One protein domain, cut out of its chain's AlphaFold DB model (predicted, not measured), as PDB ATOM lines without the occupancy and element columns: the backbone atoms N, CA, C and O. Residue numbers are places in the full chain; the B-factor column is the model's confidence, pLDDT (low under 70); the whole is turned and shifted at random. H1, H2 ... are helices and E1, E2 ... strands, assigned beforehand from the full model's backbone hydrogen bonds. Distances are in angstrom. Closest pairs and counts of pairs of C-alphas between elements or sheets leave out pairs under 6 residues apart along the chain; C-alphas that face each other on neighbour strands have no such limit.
ATOM      1  N   ASN A 248      76.824  73.947 152.876       71.94
ATOM      2  CA  ASN A 248      77.863  74.985 152.796       71.94
ATOM      3  C   ASN A 248      79.201  74.595 153.461       71.94
ATOM      4  O   ASN A 248      80.044  75.454 153.714       71.94
ATOM      5  N   ILE A 249      79.404  73.307 153.757       81.88
ATOM      6  CA  ILE A 249      80.712  72.760 154.143       81.88
ATOM      7  C   ILE A 249      81.308  72.112 152.900       81.88
ATOM      8  O   ILE A 249      80.737  71.157 152.374       81.88
ATOM      9  N   ILE A 250      82.447  72.622 152.445       86.56
ATOM     10  CA  ILE A 250      83.101  72.153 151.225       86.56
ATOM     11  C   ILE A 250      84.442  71.537 151.600       86.56
ATOM     12  O   ILE A 250      85.321  72.230 152.120       86.56
ATOM     13  N   ASP A 251      84.619  70.251 151.300       88.06
ATOM     14  CA  ASP A 251      85.949  69.652 151.302       88.06
ATOM     15  C   ASP A 251      86.630  70.011 149.988       88.06
ATOM     16  O   ASP A 251      86.025  69.996 148.915       88.06
ATOM     17  N   LEU A 252      87.917  70.323 150.051       87.81
ATOM     18  CA  LEU A 252      88.686  70.642 148.863       87.81
ATOM     19  C   LEU A 252      88.704  69.460 147.884       87.81
ATOM     20  O   LEU A 252      88.717  69.670 146.671       87.81
ATOM     21  N   SER A 253      88.684  68.226 148.393       86.31
ATOM     22  CA  SER A 253      88.535  67.001 147.604       86.31
ATOM     23  C   SER A 253      87.230  66.919 146.811       86.31
ATOM     24  O   SER A 253      87.262  66.386 145.700       86.31
ATOM     25  N   ASP A 254      86.148  67.518 147.313       83.06
ATOM     26  CA  ASP A 254      84.838  67.566 146.656       83.06
ATOM     27  C   ASP A 254      84.796  68.619 145.524       83.06
ATOM     28  O   ASP A 254      83.953  68.550 144.625       83.06
ATOM     29  N   VAL A 255      85.729  69.581 145.510       81.94
ATOM     30  CA  VAL A 255      85.849  70.572 144.431       81.94
ATOM     31  C   VAL A 255      86.661  69.991 143.272       81.94
ATOM     32  O   VAL A 255      87.809  69.563 143.437       81.94
ATOM     33  N   SER A 256      86.083  70.009 142.065       77.50
ATOM     34  CA  SER A 256      86.769  69.487 140.883       77.50
ATOM     35  C   SER A 256      87.996  70.333 140.531       77.50
ATOM     36  O   SER A 256      87.940  71.565 140.477       77.50
ATOM     37  N   ASP A 257      89.110  69.666 140.228       76.00
ATOM     38  CA  ASP A 257      90.358  70.340 139.857       76.00
ATOM     39  C   ASP A 257      90.182  71.231 138.608       76.00
ATOM     40  O   ASP A 257      90.868  72.241 138.460       76.00
ATOM     41  N   GLU A 258      89.240  70.901 137.713       73.19
ATOM     42  CA  GLU A 258      88.890  71.743 136.562       73.19
ATOM     43  C   GLU A 258      88.207  73.050 136.967       73.19
ATOM     44  O   GLU A 258      88.533  74.101 136.414       73.19
ATOM     45  N   ILE A 259      87.279  73.003 137.928       71.38
ATOM     46  CA  ILE A 259      86.597  74.195 138.447       71.38
ATOM     47  C   ILE A 259      87.614  75.105 139.129       71.38
ATOM     48  O   ILE A 259      87.646  76.303 138.851       71.38
ATOM     49  N   ILE A 260      88.502  74.530 139.944       75.06
ATOM     50  CA  ILE A 260      89.578  75.275 140.604       75.06
ATOM     51  C   ILE A 260      90.490  75.938 139.564       75.06
ATOM     52  O   ILE A 260      90.806  77.120 139.687       75.06
ATOM     53  N   ARG A 261      90.887  75.215 138.509       74.12
ATOM     54  CA  ARG A 261      91.745  75.761 137.443       74.12
ATOM     55  C   ARG A 261      91.076  76.876 136.643       74.12
ATOM     56  O   ARG A 261      91.763  77.817 136.260       74.12
ATOM     57  N   ARG A 262      89.771  76.770 136.366       75.00
ATOM     58  CA  ARG A 262      89.022  77.780 135.596       75.00
ATOM     59  C   ARG A 262      88.744  79.032 136.410       75.00
ATOM     60  O   ARG A 262      88.918  80.132 135.898       75.00
ATOM     61  N   ASN A 263      88.308  78.855 137.652       76.50
ATOM     62  CA  ASN A 263      87.816  79.962 138.460       76.50
ATOM     63  C   ASN A 263      88.915  80.595 139.303       76.50
ATOM     64  O   ASN A 263      88.772  81.756 139.666       76.50
ATOM     65  N   GLN A 264      89.984  79.855 139.631       83.50
ATOM     66  CA  GLN A 264      91.092  80.323 140.477       83.50
ATOM     67  C   GLN A 264      90.638  80.900 141.832       83.50
ATOM     68  O   GLN A 264      91.373  81.612 142.515       83.50
ATOM     69  N   ILE A 265      89.415  80.570 142.241       87.44
ATOM     70  CA  ILE A 265      88.780  80.982 143.482       87.44
ATOM     71  C   ILE A 265      88.142  79.727 144.067       87.44
ATOM     72  O   ILE A 265      87.354  79.054 143.399       87.44
ATOM     73  N   ILE A 266      88.498  79.411 145.307       89.31
ATOM     74  CA  ILE A 266      87.871  78.354 146.097       89.31
ATOM     75  C   ILE A 266      87.009  79.065 147.131       89.31
ATOM     76  O   ILE A 266      87.543  79.703 148.038       89.31
ATOM     77  N   THR A 267      85.691  78.987 146.957       88.75
ATOM     78  CA  THR A 267      84.724  79.679 147.814       88.75
ATOM     79  C   THR A 267      83.939  78.694 148.664       88.75
ATOM     80  O   THR A 267      83.567  77.628 148.178       88.75
ATOM     81  N   SER A 268      83.662  79.071 149.908       88.38
ATOM     82  CA  SER A 268      82.678  78.430 150.776       88.38
ATOM     83  C   SER A 268      81.948  79.494 151.593       88.38
ATOM     84  O   SER A 268      82.530  80.518 151.954       88.38
ATOM     85  N   ASP A 269      80.666  79.273 151.869       84.25
ATOM     86  CA  ASP A 269      79.860  80.227 152.636       84.25
ATOM     87  C   ASP A 269      80.087  80.112 154.145       84.25
ATOM     88  O   ASP A 269      79.871  81.090 154.857       84.25
ATOM     89  N   GLU A 270      80.561  78.959 154.627       83.75
ATOM     90  CA  GLU A 270      80.812  78.725 156.053       83.75
ATOM     91  C   GLU A 270      82.199  78.125 156.299       83.75
ATOM     92  O   GLU A 270      83.081  78.783 156.861       83.75
ATOM     93  N   PHE A 271      82.401  76.877 155.860       86.38
ATOM     94  CA  PHE A 271      83.611  76.109 156.134       86.38
ATOM     95  C   PHE A 271      84.241  75.598 154.843       86.38
ATOM     96  O   PHE A 271      83.587  74.931 154.036       86.38
ATOM     97  N   LEU A 272      85.538  75.843 154.692       91.88
ATOM     98  CA  LEU A 272      86.378  75.182 153.701       91.88
ATOM     99  C   LEU A 272      87.321  74.215 154.412       91.88
ATOM    100  O   LEU A 272      88.104  74.633 155.265       91.88
ATOM    101  N   ILE A 273      87.291  72.936 154.040       91.94
ATOM    102  CA  ILE A 273      88.193  71.918 154.583       91.94
ATOM    103  C   ILE A 273      89.296  71.619 153.572       91.94
ATOM    104  O   ILE A 273      89.049  71.061 152.509       91.94
ATOM    105  N   ILE A 274      90.539  71.946 153.919       92.69
ATOM    106  CA  ILE A 274      91.722  71.560 153.145       92.69
ATOM    107  C   ILE A 274      92.109  70.143 153.570       92.69
ATOM    108  O   ILE A 274      92.814  69.941 154.562       92.69
ATOM    109  N   ASP A 275      91.607  69.153 152.840       89.88
ATOM    110  CA  ASP A 275      91.767  67.727 153.131       89.88
ATOM    111  C   ASP A 275      92.672  66.979 152.143       89.88
ATOM    112  O   ASP A 275      93.218  65.933 152.512       89.88
ATOM    113  N   LYS A 276      92.916  67.553 150.958       88.31
ATOM    114  CA  LYS A 276      93.898  67.100 149.962       88.31
ATOM    115  C   LYS A 276      94.943  68.172 149.650       88.31
ATOM    116  O   LYS A 276      94.701  69.362 149.841       88.31
ATOM    117  N   ASP A 277      96.083  67.734 149.127       86.88
ATOM    118  CA  ASP A 277      97.046  68.632 148.490       86.88
ATOM    119  C   ASP A 277      96.517  69.067 147.117       86.88
ATOM    120  O   ASP A 277      95.873  68.280 146.416       86.88
ATOM    121  N   ILE A 278      96.805  70.302 146.711       85.69
ATOM    122  CA  ILE A 278      96.417  70.825 145.395       85.69
ATOM    123  C   ILE A 278      97.589  71.491 144.685       85.69
ATOM    124  O   ILE A 278      98.415  72.168 145.293       85.69
ATOM    125  N   LYS A 279      97.623  71.311 143.363       86.50
ATOM    126  CA  LYS A 279      98.599  71.916 142.458       86.50
ATOM    127  C   LYS A 279      97.872  72.534 141.272       86.50
ATOM    128  O   LYS A 279      97.254  71.829 140.470       86.50
ATOM    129  N   ILE A 280      97.939  73.853 141.170       86.44
ATOM    130  CA  ILE A 280      97.176  74.654 140.212       86.44
ATOM    131  C   ILE A 280      98.158  75.433 139.344       86.44
ATOM    132  O   ILE A 280      99.137  75.963 139.852       86.44
ATOM    133  N   ASN A 281      97.888  75.523 138.043       87.12
ATOM    134  CA  ASN A 281      98.603  76.443 137.160       87.12
ATOM    135  C   ASN A 281      97.775  77.728 137.017       87.12
ATOM    136  O   ASN A 281      96.579  77.648 136.727       87.12
ATOM    137  N   GLY A 282      98.395  78.888 137.213       88.19
ATOM    138  CA  GLY A 282      97.738  80.190 137.182       88.19
ATOM    139  C   GLY A 282      98.560  81.283 137.861       88.19
ATOM    140  O   GLY A 282      99.521  81.001 138.570       88.19
ATOM    141  N   GLU A 283      98.160  82.537 137.659       90.31
ATOM    142  CA  GLU A 283      98.801  83.691 138.307       90.31
ATOM    143  C   GLU A 283      98.140  84.064 139.632       90.31
ATOM    144  O   GLU A 283      98.770  84.703 140.464       90.31
ATOM    145  N   ILE A 284      96.875  83.701 139.853       93.62
ATOM    146  CA  ILE A 284      96.155  84.065 141.073       93.62
ATOM    147  C   ILE A 284      95.425  82.834 141.608       93.62
ATOM    148  O   ILE A 284      94.904  82.029 140.844       93.62
ATOM    149  N   LEU A 285      95.396  82.686 142.928       94.50
ATOM    150  CA  LEU A 285      94.501  81.786 143.641       94.50
ATOM    151  C   LEU A 285      93.916  82.529 144.839       94.50
ATOM    152  O   LEU A 285      94.660  83.076 145.656       94.50
ATOM    153  N   VAL A 286      92.592  82.532 144.958       95.19
ATOM    154  CA  VAL A 286      91.894  83.128 146.100       95.19
ATOM    155  C   VAL A 286      91.203  82.042 146.909       95.19
ATOM    156  O   VAL A 286      90.397  81.284 146.374       95.19
ATOM    157  N   ILE A 287      91.499  81.990 148.203       95.12
ATOM    158  CA  ILE A 287      90.722  81.219 149.172       95.12
ATOM    159  C   ILE A 287      89.708  82.169 149.809       95.12
ATOM    160  O   ILE A 287      90.105  83.154 150.431       95.12
ATOM    161  N   ASP A 288      88.417  81.898 149.626       93.38
ATOM    162  CA  ASP A 288      87.318  82.743 150.094       93.38
ATOM    163  C   ASP A 288      86.341  81.949 150.973       93.38
ATOM    164  O   ASP A 288      85.394  81.342 150.485       93.38
ATOM    165  N   SER A 289      86.592  81.908 152.280       92.56
ATOM    166  CA  SER A 289      85.738  81.198 153.242       92.56
ATOM    167  C   SER A 289      85.867  81.827 154.626       92.56
ATOM    168  O   SER A 289      87.005  82.039 155.042       92.56
ATOM    169  N   PRO A 290      84.772  82.074 155.373       90.62
ATOM    170  CA  PRO A 290      84.849  82.598 156.739       90.62
ATOM    171  C   PRO A 290      85.799  81.809 157.638       90.62
ATOM    172  O   PRO A 290      86.662  82.384 158.308       90.62
ATOM    173  N   ILE A 291      85.682  80.479 157.593       89.44
ATOM    174  CA  ILE A 291      86.517  79.558 158.358       89.44
ATOM    175  C   ILE A 291      87.202  78.581 157.401       89.44
ATOM    176  O   ILE A 291      86.563  77.958 156.548       89.44
ATOM    177  N   VAL A 292      88.517  78.422 157.554       92.75
ATOM    178  CA  VAL A 292      89.324  77.430 156.834       92.75
ATOM    179  C   VAL A 292      89.868  76.409 157.830       92.75
ATOM    180  O   VAL A 292      90.489  76.765 158.830       92.75
ATOM    181  N   LEU A 293      89.653  75.125 157.558       90.75
ATOM    182  CA  LEU A 293      90.063  74.013 158.412       90.75
ATOM    183  C   LEU A 293      91.085  73.147 157.683       90.75
ATOM    184  O   LEU A 293      90.780  72.550 156.652       90.75
ATOM    185  N   VAL A 294      92.292  73.018 158.228       90.88
ATOM    186  CA  VAL A 294      93.330  72.171 157.629       90.88
ATOM    187  C   VAL A 294      93.239  70.761 158.217       90.88
ATOM    188  O   VAL A 294      93.629  70.524 159.366       90.88
ATOM    189  N   LYS A 295      92.733  69.795 157.440       88.69
ATOM    190  CA  LYS A 295      92.585  68.384 157.848       88.69
ATOM    191  C   LYS A 295      93.910  67.640 157.673       88.69
ATOM    192  O   LYS A 295      94.096  66.827 156.770       88.69
ATOM    193  N   ALA A 296      94.834  67.948 158.579       78.75
ATOM    194  CA  ALA A 296      96.188  67.415 158.665       78.75
ATOM    195  C   ALA A 296      96.432  66.861 160.076       78.75
ATOM    196  O   ALA A 296      96.736  67.623 160.992       78.75
ATOM    197  N   ILE A 297      96.238  65.548 160.259       65.75
ATOM    198  CA  ILE A 297      96.465  64.878 161.553       65.75
ATOM    199  C   ILE A 297      97.920  64.399 161.649       65.75
ATOM    200  O   ILE A 297      98.612  64.778 162.586       65.75
ATOM    201  N   ASP A 298      98.399  63.659 160.641       61.81
ATOM    202  CA  ASP A 298      99.744  63.048 160.658       61.81
ATOM    203  C   ASP A 298     100.715  63.656 159.633       61.81
ATOM    204  O   ASP A 298     101.919  63.410 159.672       61.81
ATOM    205  N   LYS A 299     100.203  64.427 158.666       69.19
ATOM    206  CA  LYS A 299     100.991  65.020 157.578       69.19
ATOM    207  C   LYS A 299     100.475  66.407 157.233       69.19
ATOM    208  O   LYS A 299      99.263  66.589 157.120       69.19
ATOM    209  N   LYS A 300     101.401  67.345 157.003       79.31
ATOM    210  CA  LYS A 300     101.091  68.692 156.500       79.31
ATOM    211  C   LYS A 300     100.369  68.614 155.146       79.31
ATOM    212  O   LYS A 300     100.557  67.653 154.398       79.31
ATOM    213  N   ARG A 301      99.546  69.618 154.851       84.56
ATOM    214  CA  ARG A 301      98.856  69.814 153.567       84.56
ATOM    215  C   ARG A 301      99.557  70.877 152.740       84.56
ATOM    216  O   ARG A 301     100.159  71.788 153.306       84.56
ATOM    217  N   CYS A 302      99.474  70.770 151.420       87.06
ATOM    218  CA  CYS A 302     100.135  71.682 150.494       87.06
ATOM    219  C   CYS A 302      99.161  72.290 149.478       87.06
ATOM    220  O   CYS A 302      98.405  71.577 148.818       87.06
ATOM    221  N   ILE A 303      99.232  73.611 149.313       89.19
ATOM    222  CA  ILE A 303      98.615  74.347 148.209       89.19
ATOM    223  C   ILE A 303      99.731  74.951 147.364       89.19
ATOM    224  O   ILE A 303     100.452  75.830 147.830       89.19
ATOM    225  N   GLU A 304      99.859  74.504 146.117       88.50
ATOM    226  CA  GLU A 304     100.866  74.996 145.177       88.50
ATOM    227  C   GLU A 304     100.211  75.722 143.994       88.50
ATOM    228  O   GLU A 304      99.406  75.137 143.261       88.50
ATOM    229  N   LEU A 305     100.591  76.984 143.777       88.94
ATOM    230  CA  LEU A 305     100.237  77.770 142.595       88.94
ATOM    231  C   LEU A 305     101.464  77.954 141.700       88.94
ATOM    232  O   LEU A 305     102.482  78.500 142.124       88.94
ATOM    233  N   LYS A 306     101.334  77.528 140.446       87.00
ATOM    234  CA  LYS A 306     102.354  77.631 139.409       87.00
ATOM    235  C   LYS A 306     102.032  78.745 138.425       87.00
ATOM    236  O   LYS A 306     101.187  78.550 137.550       87.00
ATOM    237  N   GLY A 307     102.731  79.866 138.545       86.69
ATOM    238  CA  GLY A 307     102.614  81.026 137.651       86.69
ATOM    239  C   GLY A 307     103.865  81.230 136.808       86.69
ATOM    240  O   GLY A 307     104.873  80.557 136.995       86.69
ATOM    241  N   VAL A 308     103.803  82.125 135.837       85.81
ATOM    242  CA  VAL A 308     104.922  82.547 134.987       85.81
ATOM    243  C   VAL A 308     105.546  83.833 135.525       85.81
ATOM    244  O   VAL A 308     106.769  83.959 135.552       85.81
ATOM    245  N   VAL A 309     104.714  84.786 135.956       85.62
ATOM    246  CA  VAL A 309     105.163  86.154 136.252       85.62
ATOM    247  C   VAL A 309     105.277  86.400 137.750       85.62
ATOM    248  O   VAL A 309     106.358  86.730 138.232       85.62
ATOM    249  N   CYS A 310     104.166  86.285 138.481       88.38
ATOM    250  CA  CYS A 310     104.113  86.563 139.915       88.38
ATOM    251  C   CYS A 310     102.911  85.835 140.540       88.38
ATOM    252  O   CYS A 310     101.910  86.475 140.895       88.38
ATOM    253  N   PRO A 311     102.970  84.491 140.663       91.62
ATOM    254  CA  PRO A 311     101.865  83.724 141.217       91.62
ATOM    255  C   PRO A 311     101.513  84.226 142.613       91.62
ATOM    256  O   PRO A 311     102.355  84.272 143.513       91.62
ATOM    257  N   THR A 312     100.254  84.605 142.783       94.56
ATOM    258  CA  THR A 312      99.728  85.215 143.994       94.56
ATOM    259  C   THR A 312      98.660  84.327 144.610       94.56
ATOM    260  O   THR A 312      97.575  84.168 144.056       94.56
ATOM    261  N   ILE A 313      98.933  83.794 145.796       94.94
ATOM    262  CA  ILE A 313      97.924  83.116 146.612       94.94
ATOM    263  C   ILE A 313      97.469  84.099 147.684       94.94
ATOM    264  O   ILE A 313      98.295  84.635 148.418       94.94
ATOM    265  N   LYS A 314      96.166  84.349 147.789       95.69
ATOM    266  CA  LYS A 314      95.622  85.231 148.824       95.69
ATOM    267  C   LYS A 314      94.417  84.628 149.512       95.69
ATOM    268  O   LYS A 314      93.596  83.956 148.890       95.69
ATOM    269  N   PHE A 315      94.312  84.899 150.800       95.88
ATOM    270  CA  PHE A 315      93.108  84.624 151.566       95.88
ATOM    271  C   PHE A 315      92.269  85.898 151.515       95.88
ATOM    272  O   PHE A 315      92.783  86.998 151.724       95.88
ATOM    273  N   SER A 316      91.005  85.771 151.123       95.31
ATOM    274  CA  SER A 316      90.130  86.930 150.984       95.31
ATOM    275  C   SER A 316      89.934  87.625 152.344       95.31
ATOM    276  O   SER A 316      90.121  87.005 153.394       95.31
ATOM    277  N   PRO A 317      89.476  88.888 152.362       93.25
ATOM    278  CA  PRO A 317      89.095  89.555 153.605       93.25
ATOM    279  C   PRO A 317      87.975  88.851 154.386       93.25
ATOM    280  O   PRO A 317      87.822  89.130 155.570       93.25
ATOM    281  N   ARG A 318      87.200  87.957 153.744       94.00
ATOM    282  CA  ARG A 318      86.185  87.145 154.429       94.00
ATOM    283  C   ARG A 318      86.813  86.058 155.288       94.00
ATOM    284  O   ARG A 318      86.127  85.580 156.175       94.00
ATOM    285  N   VAL A 319      88.067  85.658 155.053       94.19
ATOM    286  CA  VAL A 319      88.720  84.661 155.904       94.19
ATOM    287  C   VAL A 319      89.028  85.283 157.262       94.19
ATOM    288  O   VAL A 319      89.957  86.079 157.426       94.19
ATOM    289  N   GLU A 320      88.222  84.912 158.248       89.94
ATOM    290  CA  GLU A 320      88.335  85.386 159.622       89.94
ATOM    291  C   GLU A 320      89.221  84.456 160.451       89.94
ATOM    292  O   GLU A 320      89.958  84.924 161.321       89.94
ATOM    293  N   LEU A 321      89.189  83.149 160.163       87.94
ATOM    294  CA  LEU A 321      89.877  82.141 160.962       87.94
ATOM    295  C   LEU A 321      90.436  80.988 160.123       87.94
ATOM    296  O   LEU A 321      89.741  80.396 159.297       87.94
ATOM    297  N   VAL A 322      91.674  80.597 160.431       90.00
ATOM    298  CA  VAL A 322      92.296  79.367 159.926       90.00
ATOM    299  C   VAL A 322      92.650  78.465 161.102       90.00
ATOM    300  O   VAL A 322      93.436  78.839 161.971       90.00
ATOM    301  N   ILE A 323      92.075  77.265 161.134       87.81
ATOM    302  CA  ILE A 323      92.335  76.261 162.168       87.81
ATOM    303  C   ILE A 323      93.366  75.262 161.652       87.81
ATOM    304  O   ILE A 323      93.225  74.737 160.544       87.81
ATOM    305  N   ASN A 324      94.369  74.969 162.490       84.44
ATOM    306  CA  ASN A 324      95.494  74.091 162.165       84.44
ATOM    307  C   ASN A 324      96.343  74.619 160.984       84.44
ATOM    308  O   ASN A 324      96.862  73.845 160.179       84.44
ATOM    309  N   GLY A 325      96.465  75.948 160.863       85.44
ATOM    310  CA  GLY A 325      97.207  76.618 159.790       85.44
ATOM    311  C   GLY A 325      98.702  76.279 159.763       85.44
ATOM    312  O   GLY A 325      99.283  76.178 158.690       85.44
ATOM    313  N   GLU A 326      99.304  75.970 160.911       80.88
ATOM    314  CA  GLU A 326     100.682  75.470 161.041       80.88
ATOM    315  C   GLU A 326     100.933  74.143 160.310       80.88
ATOM    316  O   GLU A 326     102.076  73.786 160.006       80.88
ATOM    317  N   SER A 327      99.857  73.414 160.012       83.25
ATOM    318  CA  SER A 327      99.895  72.183 159.233       83.25
ATOM    319  C   SER A 327      99.666  72.419 157.735       83.25
ATOM    320  O   SER A 327      99.596  71.452 156.978       83.25
ATOM    321  N   LEU A 328      99.560  73.672 157.287       86.75
ATOM    322  CA  LEU A 328      99.407  74.057 155.887       86.75
ATOM    323  C   LEU A 328     100.681  74.718 155.355       86.75
ATOM    324  O   LEU A 328     101.263  75.611 155.972       86.75
ATOM    325  N   ILE A 329     101.081  74.283 154.166       85.38
ATOM    326  CA  ILE A 329     102.156  74.857 153.369       85.38
ATOM    327  C   ILE A 329     101.526  75.483 152.132       85.38
ATOM    328  O   ILE A 329     100.802  74.816 151.393       85.38
ATOM    329  N   ILE A 330     101.800  76.761 151.907       88.88
ATOM    330  CA  ILE A 330     101.383  77.478 150.708       88.88
ATOM    331  C   ILE A 330     102.635  77.822 149.909       88.88
ATOM    332  O   ILE A 330     103.549  78.459 150.435       88.88
ATOM    333  N   THR A 331     102.653  77.418 148.643       86.25
ATOM    334  CA  THR A 331     103.799  77.567 147.746       86.25
ATOM    335  C   THR A 331     103.385  78.278 146.466       86.25
ATOM    336  O   THR A 331     102.451  77.860 145.783       86.25
ATOM    337  N   ALA A 332     104.116  79.327 146.109       85.88
ATOM    338  CA  ALA A 332     104.035  79.985 144.815       85.88
ATOM    339  C   ALA A 332     105.332  79.699 144.043       85.88
ATOM    340  O   ALA A 332     106.409  80.111 144.468       85.88
ATOM    341  N   SER A 333     105.240  78.953 142.940       81.19
ATOM    342  CA  SER A 333     106.400  78.459 142.188       81.19
ATOM    343  C   SER A 333     106.287  78.765 140.697       81.19
ATOM    344  O   SER A 333     105.209  79.071 140.181       81.19
ATOM    345  N   ASN A 334     107.415  78.722 139.986       81.44
ATOM    346  CA  ASN A 334     107.429  79.005 138.558       81.44
ATOM    347  C   ASN A 334     106.924  77.810 137.740       81.44
ATOM    348  O   ASN A 334     107.233  76.642 138.000       81.44
ATOM    349  N   SER A 335     106.107  78.122 136.744       78.62
ATOM    350  CA  SER A 335     105.577  77.194 135.754       78.62
ATOM    351  C   SER A 335     106.481  77.085 134.524       78.62
ATOM    352  O   SER A 335     106.480  76.036 133.867       78.62
TER     353      SER A 335
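What this domain is: This is residues 248 to 335 of the 711 residues of an uncharacterized protein of Stentor coeruleus (UniProt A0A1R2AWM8). The chain is wound in stacked turns, a three-sided coil with a narrow wedge-shaped cross-section: two three-strand sheets, E2 E5 E8 and E4 E7 E10, make its long sides, and a four-strand sheet, E1 E3 E6 E9, makes its short side. H1 lies in the first turn, at the end of the coil where E2 and E4 are edge strands. The printed part has 88 residues, with ten named strands and one named helix in the order E1 H1 E2 E3 E4 E5 E6 E7 E8 E9 E10; the sheets run in the orders given, each parallel, and the class is mostly strand. It is compact and rounded, with a radius of gyration of the C-alphas of 12.1 A and spans of 31 by 27 by 23 A.

How they stand to each other: Begin with the largest sheet: E1, residues 249 to 251; E3, 271 to 274; E6, 291 to 294; and E9, 321 to 323. Look for N 250 and O 271 at 3.0 A between E1 and E3, N 274 and O 293 at 2.8 A between E3 and E6, and N 292 and O 321 at 2.9 A between E6 and E9. In the second sheet, E2, residues 265 to 267, has N 266 2.9 A from O 286 of E5, residues 284 to 288; N 285 of E5 is 2.9 A from O 312 of E8, residues 312 to 315. In the third, E4, residues 278 to 281, has N 280 2.9 A from O 304 of E7, residues 301 to 307; N 331 of E10, residues 328 to 334, is 2.8 A from O 303 of E7. The second and third sheets form a sandwich, two sheets face to face, with best planes 21 degrees apart and facing parts 10.3 A centre to centre; the closest C-alphas of E5 and E7, Leu 285 and Leu 305, are 7.1 A apart. H1, residues 257 to 263, stands at the level of the second sheet, at a height of 1.7 A, and only grazes the third with residues 257 to 262; its closest C-alphas to E4 are Arg 261 and Ile 280, 6.2 A. In H1 every O i to N i+4 pair is within hydrogen-bond range.

Where its parts are: Find C-alpha 249 at (80.712, 72.760, 154.143), where E1 begins. H1 spans 10.0 A and E5 12.7 A. E7 starts at C-alpha 301, (98.856, 69.814, 153.567), and runs 19.8 A. E10 runs 19.7 A to C-alpha 334 at (107.429, 79.005, 138.558).

The domain as a whole: The two C-alphas farthest apart, Ile 297 and Val 309, are 34.2 A from each other. The printed part has no cut; the link from E6 to E7, 6 residues, is short, and the other links are tight. Mean pLDDT of the printed part is 86.0, and residues 297 to 299 are under 70.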